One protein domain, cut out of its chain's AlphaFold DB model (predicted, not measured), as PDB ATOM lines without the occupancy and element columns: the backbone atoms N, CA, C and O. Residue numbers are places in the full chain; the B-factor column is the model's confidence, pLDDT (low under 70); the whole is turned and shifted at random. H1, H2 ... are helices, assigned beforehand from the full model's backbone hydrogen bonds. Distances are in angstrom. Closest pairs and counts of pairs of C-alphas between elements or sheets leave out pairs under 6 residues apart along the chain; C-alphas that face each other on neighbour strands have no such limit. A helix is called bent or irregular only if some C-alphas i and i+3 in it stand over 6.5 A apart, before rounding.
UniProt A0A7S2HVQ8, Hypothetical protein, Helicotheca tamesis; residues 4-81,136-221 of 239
ATOM      1  N   GLY A   4     -23.777 -19.255 -13.443       94.19
ATOM      2  CA  GLY A   4     -22.358 -19.344 -13.100       94.19
ATOM      3  C   GLY A   4     -22.127 -20.045 -11.762       94.19
ATOM      4  O   GLY A   4     -21.266 -20.915 -11.683       94.19
ATOM      5  N   ASP A   5     -22.949 -19.749 -10.748       94.69
ATOM      6  CA  ASP A   5     -22.877 -20.429  -9.444       94.69
ATOM      7  C   ASP A   5     -23.105 -21.938  -9.611       94.69
ATOM      8  O   ASP A   5     -22.423 -22.748  -8.991       94.69
ATOM      9  N   MET A   6     -24.040 -22.323 -10.486       93.81
ATOM     10  CA  MET A   6     -24.342 -23.724 -10.770       93.81
ATOM     11  C   MET A   6     -23.205 -24.428 -11.517       93.81
ATOM     12  O   MET A   6     -22.817 -25.529 -11.138       93.81
ATOM     13  N   ALA A   7     -22.648 -23.803 -12.556       96.12
ATOM     14  CA  ALA A   7     -21.507 -24.359 -13.278       96.12
ATOM     15  C   ALA A   7     -20.269 -24.492 -12.374       96.12
ATOM     16  O   ALA A   7     -19.572 -25.510 -12.426       96.12
ATOM     17  N   GLY A   8     -20.023 -23.481 -11.536       96.06
ATOM     18  CA  GLY A   8     -18.911 -23.438 -10.588       96.06
ATOM     19  C   GLY A   8     -19.040 -24.458  -9.460       96.06
ATOM     20  O   GLY A   8     -18.029 -25.010  -9.038       96.06
ATOM     21  N   ALA A   9     -20.267 -24.773  -9.030       95.06
ATOM     22  CA  ALA A   9     -20.527 -25.760  -7.982       95.06
ATOM     23  C   ALA A   9     -19.932 -27.137  -8.294       95.06
ATOM     24  O   ALA A   9     -19.548 -27.831  -7.364       95.06
ATOM     25  N   VAL A  10     -19.834 -27.491  -9.579       95.56
ATOM     26  CA  VAL A  10     -19.316 -28.786 -10.037       95.56
ATOM     27  C   VAL A  10     -17.959 -28.698 -10.727       95.56
ATOM     28  O   VAL A  10     -17.516 -29.693 -11.283       95.56
ATOM     29  N   TYR A  11     -17.295 -27.539 -10.750       95.44
ATOM     30  CA  TYR A  11     -16.061 -27.355 -11.527       95.44
ATOM     31  C   TYR A  11     -14.875 -28.163 -10.974       95.44
ATOM     32  O   TYR A  11     -14.350 -29.018 -11.688       95.44
ATOM     33  N   ASP A  12     -14.526 -27.931  -9.704       90.31
ATOM     34  CA  ASP A  12     -13.346 -28.493  -9.019       90.31
ATOM     35  C   ASP A  12     -13.715 -29.477  -7.893       90.31
ATOM     36  O   ASP A  12     -12.909 -29.780  -7.008       90.31
ATOM     37  N   GLU A  13     -14.956 -29.963  -7.874       90.56
ATOM     38  CA  GLU A  13     -15.383 -30.883  -6.829       90.56
ATOM     39  C   GLU A  13     -14.752 -32.269  -7.012       90.56
ATOM     40  O   GLU A  13     -14.730 -32.816  -8.121       90.56
ATOM     41  N   PRO A  14     -14.283 -32.909  -5.930       87.94
ATOM     42  CA  PRO A  14     -14.094 -34.343  -5.980       87.94
ATOM     43  C   PRO A  14     -15.473 -35.020  -6.101       87.94
ATOM     44  O   PRO A  14     -16.438 -34.579  -5.467       87.94
ATOM     45  N   PRO A  15     -15.591 -36.131  -6.848       81.25
ATOM     46  CA  PRO A  15     -16.781 -36.972  -6.769       81.25
ATOM     47  C   PRO A  15     -17.122 -37.325  -5.309       81.25
ATOM     48  O   PRO A  15     -16.224 -37.441  -4.475       81.25
ATOM     49  N   CYS A  16     -18.407 -37.510  -5.000       87.50
ATOM     50  CA  CYS A  16     -18.965 -37.607  -3.640       87.50
ATOM     51  C   CYS A  16     -18.993 -36.310  -2.811       87.50
ATOM     52  O   CYS A  16     -19.502 -36.356  -1.692       87.50
ATOM     53  N   TYR A  17     -18.518 -35.159  -3.304       94.06
ATOM     54  CA  TYR A  17     -18.553 -33.912  -2.527       94.06
ATOM     55  C   TYR A  17     -19.978 -33.544  -2.086       94.06
ATOM     56  O   TYR A  17     -20.269 -33.543  -0.888       94.06
ATOM     57  N   TRP A  18     -20.900 -33.318  -3.029       95.81
ATOM     58  CA  TRP A  18     -22.293 -32.982  -2.705       95.81
ATOM     59  C   TRP A  18     -23.048 -34.137  -2.049       95.81
ATOM     60  O   TRP A  18     -23.888 -33.904  -1.176       95.81
ATOM     61  N   GLN A  19     -22.712 -35.380  -2.398       95.12
ATOM     62  CA  GLN A  19     -23.252 -36.566  -1.736       95.12
ATOM     63  C   GLN A  19     -22.899 -36.573  -0.241       95.12
ATOM     64  O   GLN A  19     -23.760 -36.844   0.592       95.12
ATOM     65  N   GLY A  20     -21.682 -36.173   0.129       94.69
ATOM     66  CA  GLY A  20     -21.273 -36.011   1.524       94.69
ATOM     67  C   GLY A  20     -22.128 -34.994   2.290       94.69
ATOM     68  O   GLY A  20     -22.496 -35.242   3.439       94.69
ATOM     69  N   TYR A  21     -22.507 -33.879   1.653       95.50
ATOM     70  CA  TYR A  21     -23.399 -32.887   2.267       95.50
ATOM     71  C   TYR A  21     -24.796 -33.448   2.529       95.50
ATOM     72  O   TYR A  21     -25.327 -33.235   3.621       95.50
ATOM     73  N   ILE A  22     -25.385 -34.181   1.578       96.00
ATOM     74  CA  ILE A  22     -26.712 -34.764   1.802       96.00
ATOM     75  C   ILE A  22     -26.667 -35.916   2.815       96.00
ATOM     76  O   ILE A  22     -27.571 -36.007   3.640       96.00
ATOM     77  N   ILE A  23     -25.590 -36.716   2.860       95.50
ATOM     78  CA  ILE A  23     -25.379 -37.714   3.927       95.50
ATOM     79  C   ILE A  23     -25.374 -37.018   5.286       95.50
ATOM     80  O   ILE A  23     -26.125 -37.409   6.175       95.50
ATOM     81  N   ARG A  24     -24.573 -35.957   5.449       94.88
ATOM     82  CA  ARG A  24     -24.515 -35.182   6.696       94.88
ATOM     83  C   ARG A  24     -25.895 -34.665   7.103       94.88
ATOM     84  O   ARG A  24     -26.270 -34.806   8.262       94.88
ATOM     85  N   ASP A  25     -26.626 -34.065   6.170       96.12
ATOM     86  CA  ASP A  25     -27.940 -33.478   6.434       96.12
ATOM     87  C   ASP A  25     -28.984 -34.544   6.819       96.12
ATOM     88  O   ASP A  25     -29.781 -34.335   7.738       96.12
ATOM     89  N   ILE A  26     -28.961 -35.710   6.167       95.06
ATOM     90  CA  ILE A  26     -29.806 -36.853   6.538       95.06
ATOM     91  C   ILE A  26     -29.440 -37.331   7.944       95.06
ATOM     92  O   ILE A  26     -30.317 -37.426   8.798       95.06
ATOM     93  N   LEU A  27     -28.153 -37.565   8.215       92.94
ATOM     94  CA  LEU A  27     -27.674 -38.050   9.512       92.94
ATOM     95  C   LEU A  27     -27.940 -37.074  10.664       92.94
ATOM     96  O   LEU A  27     -28.119 -37.512  11.799       92.94
ATOM     97  N   SER A  28     -28.012 -35.769  10.394       93.50
ATOM     98  CA  SER A  28     -28.392 -34.771  11.397       93.50
ATOM     99  C   SER A  28     -29.901 -34.719  11.668       93.50
ATOM    100  O   SER A  28     -30.339 -33.907  12.478       93.50
ATOM    101  N   GLY A  29     -30.704 -35.520  10.962       93.69
ATOM    102  CA  GLY A  29     -32.162 -35.531  11.069       93.69
ATOM    103  C   GLY A  29     -32.846 -34.331  10.410       93.69
ATOM    104  O   GLY A  29     -34.004 -34.052  10.718       93.69
ATOM    105  N   LYS A  30     -32.155 -33.602   9.517       96.56
ATOM    106  CA  LYS A  30     -32.682 -32.369   8.901       96.56
ATOM    107  C   LYS A  30     -33.982 -32.610   8.128       96.56
ATOM    108  O   LYS A  30     -34.850 -31.748   8.139       96.56
ATOM    109  N   TYR A  31     -34.105 -33.781   7.504       95.38
ATOM    110  CA  TYR A  31     -35.245 -34.192   6.674       95.38
ATOM    111  C   TYR A  31     -36.061 -35.326   7.326       95.38
ATOM    112  O   TYR A  31     -36.600 -36.209   6.656       95.38
ATOM    113  N   GLY A  32     -36.082 -35.363   8.662       93.44
ATOM    114  CA  GLY A  32     -36.797 -36.373   9.442       93.44
ATOM    115  C   GLY A  32     -35.908 -37.491  10.003       93.44
ATOM    116  O   GLY A  32     -34.681 -37.436   9.883       93.44
ATOM    117  N   PRO A  33     -36.515 -38.494  10.667       92.81
ATOM    118  CA  PRO A  33     -35.782 -39.533  11.381       92.81
ATOM    119  C   PRO A  33     -34.960 -40.409  10.434       92.81
ATOM    120  O   PRO A  33     -35.368 -40.706   9.311       92.81
ATOM    121  N   VAL A  34     -33.807 -40.866  10.920       91.25
ATOM    122  CA  VAL A  34     -32.961 -41.823  10.205       91.25
ATOM    123  C   VAL A  34     -33.277 -43.222  10.703       91.25
ATOM    124  O   VAL A  34     -33.157 -43.500  11.896       91.25
ATOM    125  N   THR A  35     -33.671 -44.099   9.784       91.25
ATOM    126  CA  THR A  35     -34.011 -45.489  10.100       91.25
ATOM    127  C   THR A  35     -33.041 -46.426   9.391       91.25
ATOM    128  O   THR A  35     -32.885 -46.353   8.172       91.25
ATOM    129  N   VAL A  36     -32.394 -47.303  10.159       90.38
ATOM    130  CA  VAL A  36     -31.450 -48.310   9.654       90.38
ATOM    131  C   VAL A  36     -32.150 -49.583   9.174       90.38
ATOM    132  O   VAL A  36     -33.330 -49.826   9.460       90.38
ATOM    133  N   ASP A  37     -31.421 -50.404   8.420       91.44
ATOM    134  CA  ASP A  37     -31.872 -51.720   7.971       91.44
ATOM    135  C   ASP A  37     -30.857 -52.813   8.346       91.44
ATOM    136  O   ASP A  37     -29.829 -52.974   7.688       91.44
ATOM    137  N   ASP A  38     -31.146 -53.573   9.409       90.12
ATOM    138  CA  ASP A  38     -30.249 -54.603   9.977       90.12
ATOM    139  C   ASP A  38     -30.055 -55.841   9.085       90.12
ATOM    140  O   ASP A  38     -29.210 -56.710   9.351       90.12
ATOM    141  N   GLN A  39     -30.872 -55.946   8.035       92.19
ATOM    142  CA  GLN A  39     -30.721 -56.957   6.993       92.19
ATOM    143  C   GLN A  39     -29.748 -56.507   5.901       92.19
ATOM    144  O   GLN A  39     -29.190 -57.346   5.208       92.19
ATOM    145  N   VAL A  40     -29.497 -55.203   5.763       92.88
ATOM    146  CA  VAL A  40     -28.609 -54.660   4.724       92.88
ATOM    147  C   VAL A  40     -27.181 -54.511   5.228       92.88
ATOM    148  O   VAL A  40     -26.229 -54.764   4.497       92.88
ATOM    149  N   MET A  41     -27.027 -54.120   6.489       90.50
ATOM    150  CA  MET A  41     -25.739 -53.996   7.161       90.50
ATOM    151  C   MET A  41     -25.902 -54.423   8.616       90.50
ATOM    152  O   MET A  41     -26.950 -54.193   9.219       90.50
ATOM    153  N   LYS A  42     -24.870 -55.029   9.208       85.00
ATOM    154  CA  LYS A  42     -24.843 -55.273  10.655       85.00
ATOM    155  C   LYS A  42     -24.394 -54.016  11.390       85.00
ATOM    156  O   LYS A  42     -23.214 -53.687  11.413       85.00
ATOM    157  N   TRP A  43     -25.349 -53.341  12.015       81.31
ATOM    158  CA  TRP A  43     -25.118 -52.169  12.855       81.31
ATOM    159  C   TRP A  43     -24.690 -52.617  14.260       81.31
ATOM    160  O   TRP A  43     -25.245 -53.569  14.810       81.31
ATOM    161  N   ARG A  44     -23.702 -51.951  14.872       74.19
ATOM    162  CA  ARG A  44     -23.212 -52.279  16.230       74.19
ATOM    163  C   ARG A  44     -24.169 -51.817  17.343       74.19
ATOM    164  O   ARG A  44     -23.907 -52.079  18.514       74.19
ATOM    165  N   GLY A  45     -25.298 -51.202  16.985       67.44
ATOM    166  CA  GLY A  45     -26.382 -50.798  17.877       67.44
ATOM    167  C   GLY A  45     -27.676 -50.500  17.111       67.44
ATOM    168  O   GLY A  45     -27.735 -50.649  15.896       67.44
ATOM    169  N   ASN A  46     -28.712 -50.036  17.818       63.44
ATOM    170  CA  ASN A  46     -30.031 -49.725  17.235       63.44
ATOM    171  C   ASN A  46     -30.119 -48.303  16.637       63.44
ATOM    172  O   ASN A  46     -31.212 -47.758  16.478       63.44
ATOM    173  N   SER A  47     -28.984 -47.650  16.392       65.44
ATOM    174  CA  SER A  47     -28.914 -46.274  15.900       65.44
ATOM    175  C   SER A  47     -27.723 -46.080  14.968       65.44
ATOM    176  O   SER A  47     -26.794 -46.888  14.924       65.44
ATOM    177  N   VAL A  48     -27.753 -44.981  14.213       73.69
ATOM    178  CA  VAL A  48     -26.642 -44.602  13.348       73.69
ATOM    179  C   VAL A  48     -25.506 -44.031  14.195       73.69
ATOM    180  O   VAL A  48     -25.516 -42.862  14.577       73.69
ATOM    181  N   GLU A  49     -24.534 -44.878  14.519       81.50
ATOM    182  CA  GLU A  49     -23.321 -44.480  15.233       81.50
ATOM    183  C   GLU A  49     -22.257 -43.898  14.291       81.50
ATOM    184  O   GLU A  49     -22.372 -43.946  13.072       81.50
ATOM    185  N   PHE A  50     -21.166 -43.366  14.846       85.25
ATOM    186  CA  PHE A  50     -20.091 -42.786  14.040       85.25
ATOM    187  C   PHE A  50     -19.484 -43.778  13.030       85.25
ATOM    188  O   PHE A  50     -19.362 -43.444  11.853       85.25
ATOM    189  N   ILE A  51     -19.128 -44.994  13.463       85.38
ATOM    190  CA  ILE A  51     -18.467 -45.982  12.591       85.38
ATOM    191  C   ILE A  51     -19.466 -46.611  11.608       85.38
ATOM    192  O   ILE A  51     -19.220 -46.581  10.407       85.38
ATOM    193  N   ASP A  52     -20.608 -47.115  12.077       83.50
ATOM    194  CA  ASP A  52     -21.569 -47.781  11.174       83.50
ATOM    195  C   ASP A  52     -22.420 -46.789  10.374       83.50
ATOM    196  O   ASP A  52     -23.059 -47.165   9.404       83.50
ATOM    197  N   GLY A  53     -22.414 -45.513  10.756       86.38
ATOM    198  CA  GLY A  53     -23.070 -44.421  10.055       86.38
ATOM    199  C   GLY A  53     -22.118 -43.609   9.204       86.38
ATOM    200  O   GLY A  53     -21.947 -43.870   8.020       86.38
ATOM    201  N   VAL A  54     -21.510 -42.586   9.803       88.88
ATOM    202  CA  VAL A  54     -20.695 -41.598   9.077       88.88
ATOM    203  C   VAL A  54     -19.568 -42.275   8.297       88.88
ATOM    204  O   VAL A  54     -19.399 -41.999   7.108       88.88
ATOM    205  N   ILE A  55     -18.815 -43.171   8.942       91.69
ATOM    206  CA  ILE A  55     -17.674 -43.836   8.302       91.69
ATOM    207  C   ILE A  55     -18.150 -44.827   7.238       91.69
ATOM    208  O   ILE A  55     -17.683 -44.747   6.103       91.69
ATOM    209  N   ALA A  56     -19.108 -45.702   7.553       92.94
ATOM    210  CA  ALA A  56     -19.604 -46.684   6.592       92.94
ATOM    211  C   ALA A  56     -20.256 -46.038   5.358       92.94
ATOM    212  O   ALA A  56     -19.947 -46.425   4.234       92.94
ATOM    213  N   LEU A  57     -21.093 -45.008   5.531       94.44
ATOM    214  CA  LEU A  57     -21.717 -44.297   4.406       94.44
ATOM    215  C   LEU A  57     -20.688 -43.542   3.553       94.44
ATOM    216  O   LEU A  57     -20.842 -43.463   2.334       94.44
ATOM    217  N   THR A  58     -19.619 -43.023   4.164       93.88
ATOM    218  CA  THR A  58     -18.497 -42.428   3.419       93.88
ATOM    219  C   THR A  58     -17.748 -43.490   2.612       93.88
ATOM    220  O   THR A  58     -17.411 -43.258   1.447       93.88
ATOM    221  N   GLU A  59     -17.519 -44.674   3.191       95.38
ATOM    222  CA  GLU A  59     -16.891 -45.792   2.483       95.38
ATOM    223  C   GLU A  59     -17.754 -46.239   1.299       95.38
ATOM    224  O   GLU A  59     -17.251 -46.309   0.181       95.38
ATOM    225  N   ILE A  60     -19.060 -46.432   1.501       96.12
ATOM    226  CA  ILE A  60     -19.986 -46.829   0.432       96.12
ATOM    227  C   ILE A  60     -20.028 -45.774  -0.680       96.12
ATOM    228  O   ILE A  60     -19.962 -46.143  -1.850       96.12
ATOM    229  N   CYS A  61     -20.079 -44.475  -0.353       95.81
ATOM    230  CA  CYS A  61     -20.063 -43.415  -1.369       95.81
ATOM    231  C   CYS A  61     -18.784 -43.478  -2.216       95.81
ATOM    232  O   CYS A  61     -18.833 -43.505  -3.446       95.81
ATOM    233  N   THR A  62     -17.623 -43.536  -1.561       95.25
ATOM    234  CA  THR A  62     -16.331 -43.538  -2.262       95.25
ATOM    235  C   THR A  62     -16.106 -44.827  -3.056       95.25
ATOM    236  O   THR A  62     -15.617 -44.766  -4.188       95.25
ATOM    237  N   TRP A  63     -16.536 -45.975  -2.528       96.56
ATOM    238  CA  TRP A  63     -16.570 -47.247  -3.247       96.56
ATOM    239  C   TRP A  63     -17.467 -47.173  -4.490       96.56
ATOM    240  O   TRP A  63     -17.015 -47.517  -5.585       96.56
ATOM    241  N   ALA A  64     -18.693 -46.659  -4.352       96.25
ATOM    242  CA  ALA A  64     -19.658 -46.526  -5.444       96.25
ATOM    243  C   ALA A  64     -19.083 -45.701  -6.602       96.25
ATOM    244  O   ALA A  64     -19.102 -46.132  -7.759       96.25
ATOM    245  N   VAL A  65     -18.497 -44.542  -6.291       95.81
ATOM    246  CA  VAL A  65     -17.818 -43.693  -7.277       95.81
ATOM    247  C   VAL A  65     -16.708 -44.457  -7.984       95.81
ATOM    248  O   VAL A  65     -16.640 -44.437  -9.216       95.81
ATOM    249  N   PHE A  66     -15.827 -45.120  -7.233       95.19
ATOM    250  CA  PHE A  66     -14.692 -45.835  -7.807       95.19
ATOM    251  C   PHE A  66     -15.151 -46.938  -8.771       95.19
ATOM    252  O   PHE A  66     -14.646 -47.041  -9.891       95.19
ATOM    253  N   HIS A  67     -16.152 -47.725  -8.380       94.25
ATOM    254  CA  HIS A  67     -16.659 -48.823  -9.201       94.25
ATOM    255  C   HIS A  67     -17.381 -48.344 -10.462       94.25
ATOM    256  O   HIS A  67     -17.147 -48.870 -11.559       94.25
ATOM    257  N   VAL A  68     -18.199 -47.299 -10.342       96.94
ATOM    258  CA  VAL A  68     -18.874 -46.701 -11.498       96.94
ATOM    259  C   VAL A  68     -17.874 -46.062 -12.465       96.94
ATOM    260  O   VAL A  68     -18.061 -46.150 -13.681       96.94
ATOM    261  N   SER A  69     -16.783 -45.480 -11.955       96.06
ATOM    262  CA  SER A  69     -15.762 -44.806 -12.771       96.06
ATOM    263  C   SER A  69     -15.192 -45.710 -13.860       96.06
ATOM    264  O   SER A  69     -15.132 -45.304 -15.020       96.06
ATOM    265  N   ASN A  70     -14.826 -46.950 -13.524       94.62
ATOM    266  CA  ASN A  70     -14.210 -47.873 -14.482       94.62
ATOM    267  C   ASN A  70     -15.136 -48.175 -15.670       94.62
ATOM    268  O   ASN A  70     -14.722 -48.112 -16.828       94.62
ATOM    269  N   HIS A  71     -16.410 -48.433 -15.387       97.19
ATOM    270  CA  HIS A  71     -17.420 -48.706 -16.406       97.19
ATOM    271  C   HIS A  71     -17.751 -47.461 -17.234       97.19
ATOM    272  O   HIS A  71     -17.864 -47.534 -18.459       97.19
ATOM    273  N   ASN A  72     -17.873 -46.302 -16.579       97.94
ATOM    274  CA  ASN A  72     -18.155 -45.034 -17.240       97.94
ATOM    275  C   ASN A  72     -17.034 -44.655 -18.216       97.94
ATOM    276  O   ASN A  72     -17.310 -44.351 -19.374       97.94
ATOM    277  N   PHE A  73     -15.772 -44.743 -17.790       97.94
ATOM    278  CA  PHE A  73     -14.633 -44.428 -18.651       97.94
ATOM    279  C   PHE A  73     -14.442 -45.447 -19.775       97.94
ATOM    280  O   PHE A  73     -14.123 -45.045 -20.894       97.94
ATOM    281  N   ALA A  74     -14.713 -46.734 -19.541       97.75
ATOM    282  CA  ALA A  74     -14.760 -47.711 -20.625       97.75
ATOM    283  C   ALA A  74     -15.804 -47.308 -21.684       97.75
ATOM    284  O   ALA A  74     -15.480 -47.220 -22.868       97.75
ATOM    285  N   ALA A  75     -17.028 -46.962 -21.266       97.81
ATOM    286  CA  ALA A  75     -18.080 -46.499 -22.173       97.81
ATOM    287  C   ALA A  75     -17.705 -45.197 -22.907       97.81
ATOM    288  O   ALA A  75     -17.982 -45.070 -24.105       97.81
ATOM    289  N   LYS A  76     -17.023 -44.267 -22.224       98.44
ATOM    290  CA  LYS A  76     -16.500 -43.029 -22.821       98.44
ATOM    291  C   LYS A  76     -15.588 -43.302 -23.998       98.44
ATOM    292  O   LYS A  76     -15.832 -42.787 -25.089       98.44
ATOM    293  N   TYR A  77     -14.557 -44.110 -23.791       98.19
ATOM    294  CA  TYR A  77     -13.568 -44.369 -24.832       98.19
ATOM    295  C   TYR A  77     -14.089 -45.287 -25.937       98.19
ATOM    296  O   TYR A  77     -13.681 -45.127 -27.082       98.19
ATOM    297  N   LEU A  78     -15.028 -46.187 -25.630       97.56
ATOM    298  CA  LEU A  78     -15.710 -46.983 -26.652       97.56
ATOM    299  C   LEU A  78     -16.603 -46.127 -27.562       97.56
ATOM    300  O   LEU A  78     -16.692 -46.401 -28.754       97.56
ATOM    301  N   THR A  79     -17.261 -45.101 -27.013       96.88
ATOM    302  CA  THR A  79     -18.185 -44.244 -27.778       96.88
ATOM    303  C   THR A  79     -17.459 -43.112 -28.507       96.88
ATOM    304  O   THR A  79     -17.798 -42.799 -29.643       96.88
ATOM    305  N   GLY A  80     -16.487 -42.465 -27.856       97.44
ATOM    306  CA  GLY A  80     -15.695 -41.385 -28.455       97.44
ATOM    307  C   GLY A  80     -16.488 -40.116 -28.797       97.44
ATOM    308  O   GLY A  80     -16.105 -39.394 -29.711       97.44
ATOM    309  N   MET A  81     -17.603 -39.842 -28.106       98.12
ATOM    310  CA  MET A  81     -18.459 -38.692 -28.428       98.12
ATOM    311  C   MET A  81     -17.745 -37.352 -28.150       98.12
ATOM    312  O   MET A  81     -17.259 -37.171 -27.023       98.12
ATOM    313  N   MET A 136     -19.573 -38.563 -16.291       97.00
ATOM    314  CA  MET A 136     -19.052 -39.224 -15.084       97.00
ATOM    315  C   MET A 136     -19.659 -38.653 -13.796       97.00
ATOM    316  O   MET A 136     -20.028 -39.417 -12.913       97.00
ATOM    317  N   HIS A 137     -19.820 -37.327 -13.708       97.06
ATOM    318  CA  HIS A 137     -20.462 -36.682 -12.552       97.06
ATOM    319  C   HIS A 137     -21.879 -37.224 -12.338       97.06
ATOM    320  O   HIS A 137     -22.267 -37.516 -11.214       97.06
ATOM    321  N   SER A 138     -22.613 -37.449 -13.430       96.81
ATOM    322  CA  SER A 138     -23.929 -38.077 -13.395       96.81
ATOM    323  C   SER A 138     -23.895 -39.540 -12.986       96.81
ATOM    324  O   SER A 138     -24.708 -39.959 -12.178       96.81
ATOM    325  N   ALA A 139     -22.947 -40.328 -13.496       97.25
ATOM    326  CA  ALA A 139     -22.857 -41.734 -13.116       97.25
ATOM    327  C   ALA A 139     -22.466 -41.930 -11.643       97.25
ATOM    328  O   ALA A 139     -23.002 -42.819 -10.985       97.25
ATOM    329  N   ALA A 140     -21.592 -41.077 -11.107       96.31
ATOM    330  CA  ALA A 140     -21.278 -41.031  -9.677       96.31
ATOM    331  C   ALA A 140     -22.439 -40.520  -8.807       96.31
ATOM    332  O   ALA A 140     -22.470 -40.786  -7.609       96.31
ATOM    333  N   SER A 141     -23.378 -39.777  -9.390       94.94
ATOM    334  CA  SER A 141     -24.510 -39.180  -8.688       94.94
ATOM    335  C   SER A 141     -25.684 -40.148  -8.628       94.94
ATOM    336  O   SER A 141     -26.638 -40.054  -9.396       94.94
ATOM    337  N   ASN A 142     -25.579 -41.124  -7.732       93.94
ATOM    338  CA  ASN A 142     -26.582 -42.170  -7.545       93.94
ATOM    339  C   ASN A 142     -26.955 -42.373  -6.067       93.94
ATOM    340  O   ASN A 142     -27.403 -43.461  -5.689       93.94
ATOM    341  N   ILE A 143     -26.780 -41.344  -5.225       96.25
ATOM    342  CA  ILE A 143     -27.059 -41.454  -3.786       96.25
ATOM    343  C   ILE A 143     -28.525 -41.716  -3.499       96.25
ATOM    344  O   ILE A 143     -28.847 -42.498  -2.605       96.25
ATOM    345  N   SER A 144     -29.408 -41.138  -4.310       95.38
ATOM    346  CA  SER A 144     -30.834 -41.405  -4.223       95.38
ATOM    347  C   SER A 144     -31.147 -42.878  -4.397       95.38
ATOM    348  O   SER A 144     -32.082 -43.347  -3.770       95.38
ATOM    349  N   PHE A 145     -30.366 -43.638  -5.161       97.06
ATOM    350  CA  PHE A 145     -30.558 -45.076  -5.283       97.06
ATOM    351  C   PHE A 145     -29.913 -45.849  -4.125       97.06
ATOM    352  O   PHE A 145     -30.612 -46.515  -3.361       97.06
ATOM    353  N   TRP A 146     -28.589 -45.780  -3.960       97.06
ATOM    354  CA  TRP A 146     -27.913 -46.701  -3.038       97.06
ATOM    355  C   TRP A 146     -28.224 -46.406  -1.568       97.06
ATOM    356  O   TRP A 146     -28.271 -47.333  -0.762       97.06
ATOM    357  N   LEU A 147     -28.500 -45.151  -1.195       96.31
ATOM    358  CA  LEU A 147     -28.831 -44.832   0.195       96.31
ATOM    359  C   LEU A 147     -30.249 -45.300   0.562       96.31
ATOM    360  O   LEU A 147     -30.489 -45.647   1.717       96.31
ATOM    361  N   GLN A 148     -31.163 -45.419  -0.413       96.44
ATOM    362  CA  GLN A 148     -32.440 -46.125  -0.227       96.44
ATOM    363  C   GLN A 148     -32.247 -47.623   0.016       96.44
ATOM    364  O   GLN A 148     -33.032 -48.228   0.743       96.44
ATOM    365  N   VAL A 149     -31.216 -48.230  -0.574       96.94
ATOM    366  CA  VAL A 149     -30.870 -49.630  -0.302       96.94
ATOM    367  C   VAL A 149     -30.311 -49.758   1.111       96.94
ATOM    368  O   VAL A 149     -30.746 -50.634   1.849       96.94
ATOM    369  N   VAL A 150     -29.406 -48.871   1.526       95.62
ATOM    370  CA  VAL A 150     -28.727 -48.954   2.831       95.62
ATOM    371  C   VAL A 150     -29.637 -48.592   4.011       95.62
ATOM    372  O   VAL A 150     -29.606 -49.256   5.046       95.62
ATOM    373  N   LEU A 151     -30.470 -47.562   3.866       94.00
ATOM    374  CA  LEU A 151     -31.350 -47.053   4.921       94.00
ATOM    375  C   LEU A 151     -32.825 -47.358   4.626       94.00
ATOM    376  O   LEU A 151     -33.175 -47.995   3.634       94.00
ATOM    377  N   LYS A 152     -33.721 -46.900   5.501       93.94
ATOM    378  CA  LYS A 152     -35.169 -46.806   5.252       93.94
ATOM    379  C   LYS A 152     -35.565 -45.327   5.246       93.94
ATOM    380  O   LYS A 152     -36.107 -44.848   6.245       93.94
ATOM    381  N   PRO A 153     -35.204 -44.577   4.188       94.44
ATOM    382  CA  PRO A 153     -35.373 -43.135   4.191       94.44
ATOM    383  C   PRO A 153     -36.842 -42.712   4.102       94.44
ATOM    384  O   PRO A 153     -37.694 -43.441   3.591       94.44
ATOM    385  N   THR A 154     -37.136 -41.508   4.588       94.56
ATOM    386  CA  THR A 154     -38.437 -40.853   4.403       94.56
ATOM    387  C   THR A 154     -38.599 -40.374   2.959       94.56
ATOM    388  O   THR A 154     -37.621 -40.113   2.259       94.56
ATOM    389  N   ALA A 155     -39.847 -40.186   2.524       92.94
ATOM    390  CA  ALA A 155     -40.161 -39.598   1.220       92.94
ATOM    391  C   ALA A 155     -39.414 -38.268   0.974       92.94
ATOM    392  O   ALA A 155     -38.870 -38.041  -0.106       92.94
ATOM    393  N   GLU A 156     -39.316 -37.423   2.004       94.31
ATOM    394  CA  GLU A 156     -38.579 -36.158   1.951       94.31
ATOM    395  C   GLU A 156     -37.071 -36.372   1.742       94.31
ATOM    396  O   GLU A 156     -36.483 -35.755   0.855       94.31
ATOM    397  N   GLN A 157     -36.450 -37.303   2.476       96.00
ATOM    398  CA  GLN A 157     -35.040 -37.660   2.272       96.00
ATOM    399  C   GLN A 157     -34.793 -38.140   0.834       96.00
ATOM    400  O   GLN A 157     -33.804 -37.754   0.216       96.00
ATOM    401  N   ILE A 158     -35.701 -38.944   0.271       95.12
ATOM    402  CA  ILE A 158     -35.586 -39.459  -1.104       95.12
ATOM    403  C   ILE A 158     -35.684 -38.339  -2.139       95.12
ATOM    404  O   ILE A 158     -34.864 -38.286  -3.058       95.12
ATOM    405  N   CYS A 159     -36.635 -37.425  -1.963       94.06
ATOM    406  CA  CYS A 159     -36.781 -36.220  -2.779       94.06
ATOM    407  C   CYS A 159     -35.485 -35.386  -2.783       94.06
ATOM    408  O   CYS A 159     -34.961 -35.066  -3.852       94.06
ATOM    409  N   GLU A 160     -34.900 -35.106  -1.616       95.81
ATOM    410  CA  GLU A 160     -33.660 -34.319  -1.522       95.81
ATOM    411  C   GLU A 160     -32.446 -35.035  -2.127       95.81
ATOM    412  O   GLU A 160     -31.632 -34.411  -2.813       95.81
ATOM    413  N   MET A 161     -32.335 -36.355  -1.964       96.38
ATOM    414  CA  MET A 161     -31.275 -37.120  -2.623       96.38
ATOM    415  C   MET A 161     -31.389 -37.069  -4.153       96.38
ATOM    416  O   MET A 161     -30.381 -36.872  -4.832       96.38
ATOM    417  N   LYS A 162     -32.603 -37.205  -4.709       95.56
ATOM    418  CA  LYS A 162     -32.818 -37.121  -6.165       95.56
ATOM    419  C   LYS A 162     -32.488 -35.727  -6.700       95.56
ATOM    420  O   LYS A 162     -31.882 -35.619  -7.767       95.56
ATOM    421  N   LYS A 163     -32.826 -34.667  -5.951       95.06
ATOM    422  CA  LYS A 163     -32.439 -33.284  -6.279       95.06
ATOM    423  C   LYS A 163     -30.932 -33.137  -6.409       95.06
ATOM    424  O   LYS A 163     -30.485 -32.540  -7.382       95.06
ATOM    425  N   ILE A 164     -30.160 -33.687  -5.473       95.75
ATOM    426  CA  ILE A 164     -28.694 -33.649  -5.543       95.75
ATOM    427  C   ILE A 164     -28.191 -34.392  -6.778       95.75
ATOM    428  O   ILE A 164     -27.409 -33.822  -7.542       95.75
ATOM    429  N   ASP A 165     -28.682 -35.609  -7.023       96.19
ATOM    430  CA  ASP A 165     -28.210 -36.406  -8.157       96.19
ATOM    431  C   ASP A 165     -28.467 -35.712  -9.506       96.19
ATOM    432  O   ASP A 165     -27.596 -35.651 -10.388       96.19
ATOM    433  N   TYR A 166     -29.651 -35.111  -9.650       95.50
ATOM    434  CA  TYR A 166     -30.001 -34.334 -10.831       95.50
ATOM    435  C   TYR A 166     -29.240 -33.005 -10.914       95.50
ATOM    436  O   TYR A 166     -28.772 -32.647 -11.993       95.50
ATOM    437  N   ALA A 167     -29.079 -32.275  -9.808       95.00
ATOM    438  CA  ALA A 167     -28.411 -30.974  -9.797       95.00
ATOM    439  C   ALA A 167     -26.943 -31.086 -10.225       95.00
ATOM    440  O   ALA A 167     -26.515 -30.333 -11.103       95.00
ATOM    441  N   VAL A 168     -26.206 -32.060  -9.680       96.19
ATOM    442  CA  VAL A 168     -24.809 -32.331 -10.061       96.19
ATOM    443  C   VAL A 168     -24.708 -32.671 -11.547       96.19
ATOM    444  O   VAL A 168     -23.841 -32.169 -12.262       96.19
ATOM    445  N   SER A 169     -25.646 -33.478 -12.040       95.88
ATOM    446  CA  SER A 169     -25.733 -33.855 -13.448       95.88
ATOM    447  C   SER A 169     -26.001 -32.651 -14.353       95.88
ATOM    448  O   SER A 169     -25.214 -32.333 -15.244       95.88
ATOM    449  N   TYR A 170     -27.099 -31.943 -14.107       95.88
ATOM    450  CA  TYR A 170     -27.562 -30.838 -14.939       95.88
ATOM    451  C   TYR A 170     -26.581 -29.658 -14.936       95.88
ATOM    452  O   TYR A 170     -26.403 -29.004 -15.967       95.88
ATOM    453  N   ALA A 171     -25.864 -29.437 -13.831       96.94
ATOM    454  CA  ALA A 171     -24.844 -28.395 -13.730       96.94
ATOM    455  C   ALA A 171     -23.734 -28.550 -14.781       96.94
ATOM    456  O   ALA A 171     -23.215 -27.552 -15.283       96.94
ATOM    457  N   ARG A 172     -23.427 -29.782 -15.213       97.81
ATOM    458  CA  ARG A 172     -22.462 -30.027 -16.297       97.81
ATOM    459  C   ARG A 172     -22.966 -29.582 -17.670       97.81
ATOM    460  O   ARG A 172     -22.159 -29.220 -18.526       97.81
ATOM    461  N   THR A 173     -24.280 -29.584 -17.894       97.69
ATOM    462  CA  THR A 173     -24.868 -28.980 -19.099       97.69
ATOM    463  C   THR A 173     -24.878 -27.467 -19.006       97.69
ATOM    464  O   THR A 173     -24.517 -26.812 -19.978       97.69
ATOM    465  N   VAL A 174     -25.209 -26.913 -17.840       97.56
ATOM    466  CA  VAL A 174     -25.137 -25.461 -17.611       97.56
ATOM    467  C   VAL A 174     -23.716 -24.933 -17.833       97.56
ATOM    468  O   VAL A 174     -23.546 -23.869 -18.418       97.56
ATOM    469  N   ALA A 175     -22.697 -25.706 -17.456       97.94
ATOM    470  CA  ALA A 175     -21.297 -25.383 -17.713       97.94
ATOM    471  C   ALA A 175     -20.855 -25.530 -19.184       97.94
ATOM    472  O   ALA A 175     -19.729 -25.168 -19.518       97.94
ATOM    473  N   GLY A 176     -21.696 -26.085 -20.062       97.81
ATOM    474  CA  GLY A 176     -21.373 -26.290 -21.476       97.81
ATOM    475  C   GLY A 176     -20.446 -27.478 -21.762       97.81
ATOM    476  O   GLY A 176     -19.932 -27.586 -22.870       97.81
ATOM    477  N   VAL A 177     -20.227 -28.392 -20.807       98.19
ATOM    478  CA  VAL A 177     -19.278 -29.514 -20.976       98.19
ATOM    479  C   VAL A 177     -19.934 -30.862 -21.270       98.19
ATOM    480  O   VAL A 177     -19.246 -31.786 -21.703       98.19
ATOM    481  N   HIS A 178     -21.235 -31.007 -21.028       98.50
ATOM    482  CA  HIS A 178     -21.998 -32.222 -21.322       98.50
ATOM    483  C   HIS A 178     -23.347 -31.882 -21.941       98.50
ATOM    484  O   HIS A 178     -24.002 -30.914 -21.553       98.50
ATOM    485  N   TYR A 179     -23.802 -32.717 -22.868       98.06
ATOM    486  CA  TYR A 179     -25.169 -32.624 -23.359       98.06
ATOM    487  C   TYR A 179     -26.162 -33.226 -22.347       98.06
ATOM    488  O   TYR A 179     -25.776 -34.097 -21.560       98.06
ATOM    489  N   PRO A 180     -27.459 -32.863 -22.402       96.19
ATOM    490  CA  PRO A 180     -28.477 -33.474 -21.547       96.19
ATOM    491  C   PRO A 180     -28.516 -35.008 -21.624       96.19
ATOM    492  O   PRO A 180     -28.685 -35.671 -20.598       96.19
ATOM    493  N   GLN A 181     -28.312 -35.594 -22.812       97.06
ATOM    494  CA  GLN A 181     -28.306 -37.053 -22.961       97.06
ATOM    495  C   GLN A 181     -27.123 -37.729 -22.258       97.06
ATOM    496  O   GLN A 181     -27.282 -38.843 -21.764       97.06
ATOM    497  N   ASP A 182     -25.966 -37.065 -22.161       98.50
ATOM    498  CA  ASP A 182     -24.789 -37.617 -21.482       98.50
ATOM    499  C   ASP A 182     -25.069 -37.776 -19.992       98.50
ATOM    500  O   ASP A 182     -24.703 -38.784 -19.385       98.50
ATOM    501  N   ASN A 183     -25.748 -36.779 -19.423       97.56
ATOM    502  CA  ASN A 183     -26.133 -36.743 -18.023       97.56
ATOM    503  C   ASN A 183     -27.163 -37.826 -17.708       97.56
ATOM    504  O   ASN A 183     -26.974 -38.620 -16.788       97.56
ATOM    505  N   LYS A 184     -28.220 -37.920 -18.523       96.56
ATOM    506  CA  LYS A 184     -29.262 -38.938 -18.353       96.56
ATOM    507  C   LYS A 184     -28.700 -40.355 -18.474       96.56
ATOM    508  O   LYS A 184     -29.003 -41.218 -17.654       96.56
ATOM    509  N   ALA A 185     -27.838 -40.591 -19.463       98.06
ATOM    510  CA  ALA A 185     -27.157 -41.870 -19.616       98.06
ATOM    511  C   ALA A 185     -26.214 -42.173 -18.446       98.06
ATOM    512  O   ALA A 185     -26.151 -43.319 -18.008       98.06
ATOM    513  N   GLY A 186     -25.523 -41.160 -17.919       98.00
ATOM    514  CA  GLY A 186     -24.702 -41.285 -16.718       98.00
ATOM    515  C   GLY A 186     -25.519 -41.754 -15.517       98.00
ATOM    516  O   GLY A 186     -25.200 -42.799 -14.960       98.00
ATOM    517  N   LEU A 187     -26.608 -41.053 -15.181       97.44
ATOM    518  CA  LEU A 187     -27.507 -41.407 -14.072       97.44
ATOM    519  C   LEU A 187     -28.013 -42.858 -14.174       97.44
ATOM    520  O   LEU A 187     -27.955 -43.621 -13.208       97.44
ATOM    521  N   LYS A 188     -28.443 -43.273 -15.374       97.75
ATOM    522  CA  LYS A 188     -28.898 -44.648 -15.645       97.75
ATOM    523  C   LYS A 188     -27.781 -45.677 -15.480       97.75
ATOM    524  O   LYS A 188     -27.991 -46.704 -14.841       97.75
ATOM    525  N   LEU A 189     -26.602 -45.405 -16.043       98.06
ATOM    526  CA  LEU A 189     -25.441 -46.290 -15.932       98.06
ATOM    527  C   LEU A 189     -25.019 -46.464 -14.469       98.06
ATOM    528  O   LEU A 189     -24.769 -47.585 -14.037       98.06
ATOM    529  N   GLY A 190     -24.967 -45.365 -13.713       97.75
ATOM    530  CA  GLY A 190     -24.624 -45.371 -12.296       97.75
ATOM    531  C   GLY A 190     -25.563 -46.258 -11.486       97.75
ATOM    532  O   GLY A 190     -25.092 -47.118 -10.747       97.75
ATOM    533  N   GLN A 191     -26.877 -46.097 -11.661       97.88
ATOM    534  CA  GLN A 191     -27.856 -46.947 -10.985       97.88
ATOM    535  C   GLN A 191     -27.717 -48.419 -11.388       97.88
ATOM    536  O   GLN A 191     -27.726 -49.280 -10.518       97.88
ATOM    537  N   GLU A 192     -27.556 -48.722 -12.677       97.75
ATOM    538  CA  GLU A 192     -27.477 -50.109 -13.154       97.75
ATOM    539  C   GLU A 192     -26.238 -50.850 -12.632       97.75
ATOM    540  O   GLU A 192     -26.312 -52.030 -12.299       97.75
ATOM    541  N   ILE A 193     -25.098 -50.165 -12.518       97.94
ATOM    542  CA  ILE A 193     -23.895 -50.749 -11.909       97.94
ATOM    543  C   ILE A 193     -24.149 -51.020 -10.429       97.94
ATOM    544  O   ILE A 193     -23.934 -52.132  -9.957       97.94
ATOM    545  N   MET A 194     -24.670 -50.034  -9.696       97.81
ATOM    546  CA  MET A 194     -24.949 -50.202  -8.269       97.81
ATOM    547  C   MET A 194     -25.979 -51.301  -8.017       97.81
ATOM    548  O   MET A 194     -25.821 -52.087  -7.093       97.81
ATOM    549  N   LYS A 195     -26.995 -51.418  -8.873       97.69
ATOM    550  CA  LYS A 195     -27.995 -52.485  -8.831       97.69
ATOM    551  C   LYS A 195     -27.354 -53.882  -8.845       97.69
ATOM    552  O   LYS A 195     -27.813 -54.778  -8.142       97.69
ATOM    553  N   ARG A 196     -26.286 -54.066  -9.622       97.19
ATOM    554  CA  ARG A 196     -25.592 -55.354  -9.773       97.19
ATOM    555  C   ARG A 196     -24.586 -55.618  -8.659       97.19
ATOM    556  O   ARG A 196     -24.552 -56.726  -8.129       97.19
ATOM    557  N   GLU A 197     -23.797 -54.604  -8.316       97.25
ATOM    558  CA  GLU A 197     -22.606 -54.760  -7.473       97.25
ATOM    559  C   GLU A 197     -22.885 -54.530  -5.981       97.25
ATOM    560  O   GLU A 197     -22.273 -55.166  -5.122       97.25
ATOM    561  N   LEU A 198     -23.823 -53.636  -5.645       97.50
ATOM    562  CA  LEU A 198     -24.088 -53.239  -4.260       97.50
ATOM    563  C   LEU A 198     -24.532 -54.405  -3.359       97.50
ATOM    564  O   LEU A 198     -24.041 -54.452  -2.232       97.50
ATOM    565  N   PRO A 199     -25.395 -55.354  -3.793       98.19
ATOM    566  CA  PRO A 199     -25.788 -56.470  -2.935       98.19
ATOM    567  C   PRO A 199     -24.604 -57.298  -2.446       98.19
ATOM    568  O   PRO A 199     -24.469 -57.533  -1.246       98.19
ATOM    569  N   HIS A 200     -23.721 -57.679  -3.371       97.88
ATOM    570  CA  HIS A 200     -22.556 -58.489  -3.043       97.88
ATOM    571  C   HIS A 200     -21.584 -57.719  -2.144       97.88
ATOM    572  O   HIS A 200     -21.163 -58.234  -1.110       97.88
ATOM    573  N   TYR A 201     -21.306 -56.453  -2.472       97.81
ATOM    574  CA  TYR A 201     -20.425 -55.607  -1.666       97.81
ATOM    575  C   TYR A 201     -20.932 -55.427  -0.229       97.81
ATOM    576  O   TYR A 201     -20.161 -55.577   0.717       97.81
ATOM    577  N   LEU A 202     -22.223 -55.138  -0.041       97.25
ATOM    578  CA  LEU A 202     -22.801 -54.974   1.296       97.25
ATOM    579  C   LEU A 202     -22.812 -56.288   2.089       97.25
ATOM    580  O   LEU A 202     -22.578 -56.272   3.300       97.25
ATOM    581  N   SER A 203     -23.017 -57.426   1.423       97.12
ATOM    582  CA  SER A 203     -22.923 -58.734   2.072       97.12
ATOM    583  C   SER A 203     -21.493 -59.056   2.513       97.12
ATOM    584  O   SER A 203     -21.263 -59.385   3.679       97.12
ATOM    585  N   GLU A 204     -20.514 -58.884   1.625       96.88
ATOM    586  CA  GLU A 204     -19.110 -59.191   1.909       96.88
ATOM    587  C   GLU A 204     -18.522 -58.243   2.964       96.88
ATOM    588  O   GLU A 204     -17.906 -58.686   3.937       96.88
ATOM    589  N   LYS A 205     -18.726 -56.932   2.793       95.50
ATOM    590  CA  LYS A 205     -18.085 -55.904   3.617       95.50
ATOM    591  C   LYS A 205     -18.809 -55.647   4.936       95.50
ATOM    592  O   LYS A 205     -18.152 -55.385   5.942       95.50
ATOM    593  N   PHE A 206     -20.141 -55.688   4.929       94.19
ATOM    594  CA  PHE A 206     -20.979 -55.273   6.060       94.19
ATOM    595  C   PHE A 206     -21.894 -56.385   6.589       94.19
ATOM    596  O   PHE A 206     -22.755 -56.122   7.435       94.19
ATOM    597  N   HIS A 207     -21.691 -57.628   6.138       94.50
ATOM    598  CA  HIS A 207     -22.411 -58.819   6.601       94.50
ATOM    599  C   HIS A 207     -23.936 -58.726   6.425       94.50
ATOM    600  O   HIS A 207     -24.703 -59.263   7.234       94.50
ATOM    601  N   GLY A 208     -24.371 -58.015   5.382       95.75
ATOM    602  CA  GLY A 208     -25.762 -57.969   4.947       95.75
ATOM    603  C   GLY A 208     -26.247 -59.290   4.340       95.75
ATOM    604  O   GLY A 208     -25.457 -60.098   3.846       95.75
ATOM    605  N   ASP A 209     -27.559 -59.496   4.368       97.38
ATOM    606  CA  ASP A 209     -28.235 -60.602   3.694       97.38
ATOM    607  C   ASP A 209     -28.352 -60.285   2.197       97.38
ATOM    608  O   ASP A 209     -29.131 -59.425   1.786       97.38
ATOM    609  N   GLU A 210     -27.536 -60.950   1.376       97.31
ATOM    610  CA  GLU A 210     -27.449 -60.657  -0.055       97.31
ATOM    611  C   GLU A 210     -28.784 -60.867  -0.788       97.31
ATOM    612  O   GLU A 210     -29.110 -60.086  -1.682       97.31
ATOM    613  N   GLU A 211     -29.571 -61.880  -0.414       97.69
ATOM    614  CA  GLU A 211     -30.860 -62.174  -1.053       97.69
ATOM    615  C   GLU A 211     -31.866 -61.060  -0.751       97.69
ATOM    616  O   GLU A 211     -32.429 -60.465  -1.675       97.69
ATOM    617  N   TYR A 212     -31.979 -60.673   0.522       98.12
ATOM    618  CA  TYR A 212     -32.805 -59.535   0.926       98.12
ATOM    619  C   TYR A 212     -32.372 -58.231   0.235       98.12
ATOM    620  O   TYR A 212     -33.211 -57.443  -0.216       98.12
ATOM    621  N   ILE A 213     -31.063 -57.979   0.125       98.25
ATOM    622  CA  ILE A 213     -30.563 -56.763  -0.528       98.25
ATOM    623  C   ILE A 213     -30.908 -56.768  -2.020       98.25
ATOM    624  O   ILE A 213     -31.297 -55.721  -2.541       98.25
ATOM    625  N   ARG A 214     -30.820 -57.917  -2.706       98.12
ATOM    626  CA  ARG A 214     -31.224 -58.049  -4.118       98.12
ATOM    627  C   ARG A 214     -32.701 -57.713  -4.308       98.12
ATOM    628  O   ARG A 214     -33.025 -56.922  -5.191       98.12
ATOM    629  N   GLU A 215     -33.581 -58.226  -3.454       97.81
ATOM    630  CA  GLU A 215     -35.010 -57.888  -3.495       97.81
ATOM    631  C   GLU A 215     -35.257 -56.394  -3.257       97.81
ATOM    632  O   GLU A 215     -36.009 -55.742  -3.988       97.81
ATOM    633  N   LYS A 216     -34.589 -55.820  -2.250       97.62
ATOM    634  CA  LYS A 216     -34.717 -54.397  -1.925       97.62
ATOM    635  C   LYS A 216     -34.244 -53.509  -3.071       97.62
ATOM    636  O   LYS A 216     -34.901 -52.518  -3.379       97.62
ATOM    637  N   VAL A 217     -33.132 -53.869  -3.704       97.56
ATOM    638  CA  VAL A 217     -32.574 -53.186  -4.873       97.56
ATOM    639  C   VAL A 217     -33.586 -53.113  -6.016       97.56
ATOM    640  O   VAL A 217     -33.762 -52.038  -6.593       97.56
ATOM    641  N   GLU A 218     -34.284 -54.208  -6.326       95.88
ATOM    642  CA  GLU A 218     -35.340 -54.197  -7.346       95.88
ATOM    643  C   GLU A 218     -36.480 -53.250  -6.957       95.88
ATOM    644  O   GLU A 218     -36.907 -52.433  -7.768       95.88
ATOM    645  N   LYS A 219     -36.910 -53.292  -5.691       95.94
ATOM    646  CA  LYS A 219     -38.022 -52.477  -5.183       95.94
ATOM    647  C   LYS A 219     -37.750 -50.969  -5.197       95.94
ATOM    648  O   LYS A 219     -38.665 -50.182  -5.420       95.94
ATOM    649  N   VAL A 220     -36.520 -50.550  -4.895       95.12
ATOM    650  CA  VAL A 220     -36.164 -49.118  -4.809       95.12
ATOM    651  C   VAL A 220     -35.574 -48.566  -6.105       95.12
ATOM    652  O   VAL A 220     -35.288 -47.372  -6.179       95.12
ATOM    653  N   SER A 221     -35.377 -49.411  -7.121       94.44
ATOM    654  CA  SER A 221     -34.964 -48.972  -8.454       94.44
ATOM    655  C   SER A 221     -36.036 -48.083  -9.083       94.44
ATOM    656  O   SER A 221     -37.230 -48.325  -8.936       94.44
TER     657      SER A 221
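This is residues 4 to 81 and 136 to 221 of the 239 residues of the protein "Hypothetical protein" of Helicotheca tamesis (UniProt A0A7S2HVQ8). Two short helices, H4 and H5, make the core of a compact helical body: H4 sits between the long H3, H6 and H7a, and H5 between H6, H7a and H8. H2 bridges H3 and H6, H1 packs on residues 171 to 174 of H6, and H7b with H8 makes a corner far from H1. The printed part has 164 residues with eight named helices, H1 to H8 in order along the chain, H7 being bent into arms H7a and H7b, and no named strand; the class is all helix. The radius of gyration of the C-alphas is 15.6 A, and the spans are 46 by 33 by 24 A.

Find C-alpha 50 at (-20.091, -42.786, 14.040); from there H3, residues 50 to 79, runs 41.9 A to C-alpha 79 at (-18.185, -44.244, -27.778), with a kink of 26 degrees near residue 57. H3 is neither bent nor irregular, but only just: C-alphas 52 and 55 are 6.2 A apart. Before it come H1, residues 4 to 9, and H2, residues 17 to 27. After the cut look for H4, residues 136 to 140, H5, residues 143 to 150, and H6, residues 155 to 174, 27.9 A long with a kink of 28 degrees near residue 168. H7, residues 180 to 206, was assigned as one helix by its hydrogen bonds but is bent, with C-alphas 196 and 199 6.9 A apart; its arms are H7a, residues 180 to 196 and 25.0 A long, and H7b, residues 199 to 206, at a steep tilt of 64 degrees. H8, residues 210 to 220, ends at (-36.164, -49.118, -4.809).

Start at H3: its residues 53 to 61 touch H2, a hairpin at a shallow tilt of 32 degrees, only just short of steep, with Gly 20 and Thr 58 the closest C-alphas at 7.2 A. Its residues 64 to 73 touch H4, closest at the C-alphas of Val 65 and Ala 140, 5.0 A. H4 touches H7a at the C-alphas of Ala 139 and Gly 186, 4.1 A. H2 and H6 touch, opposite ways at a shallow 12 degrees, closest at the C-alphas of Ile 22 and Met 161, 6.8 A. H5 touches H8, closest at the C-alphas of Val 149 and Val 217, 6.0 A. H1 and H8 are apart. Every O i to N i+4 pair is within hydrogen-bond range in H1, H2, H4, H7a, H7b and H8, against 22 of 26 in H3, 3 of 4 in H5 and 14 of 16 in H6.

The farthest C-alphas, of Asn 46 and Gly 80, are 48.6 A apart. Residues 82 to 135 are not printed, and C-alphas 81 and 136 stand 13.4 A apart across this cut. The link from H2 to H3, residues 28 to 49, is long. Mean pLDDT of the printed part is 94.3, with residues 45 to 47 under 70.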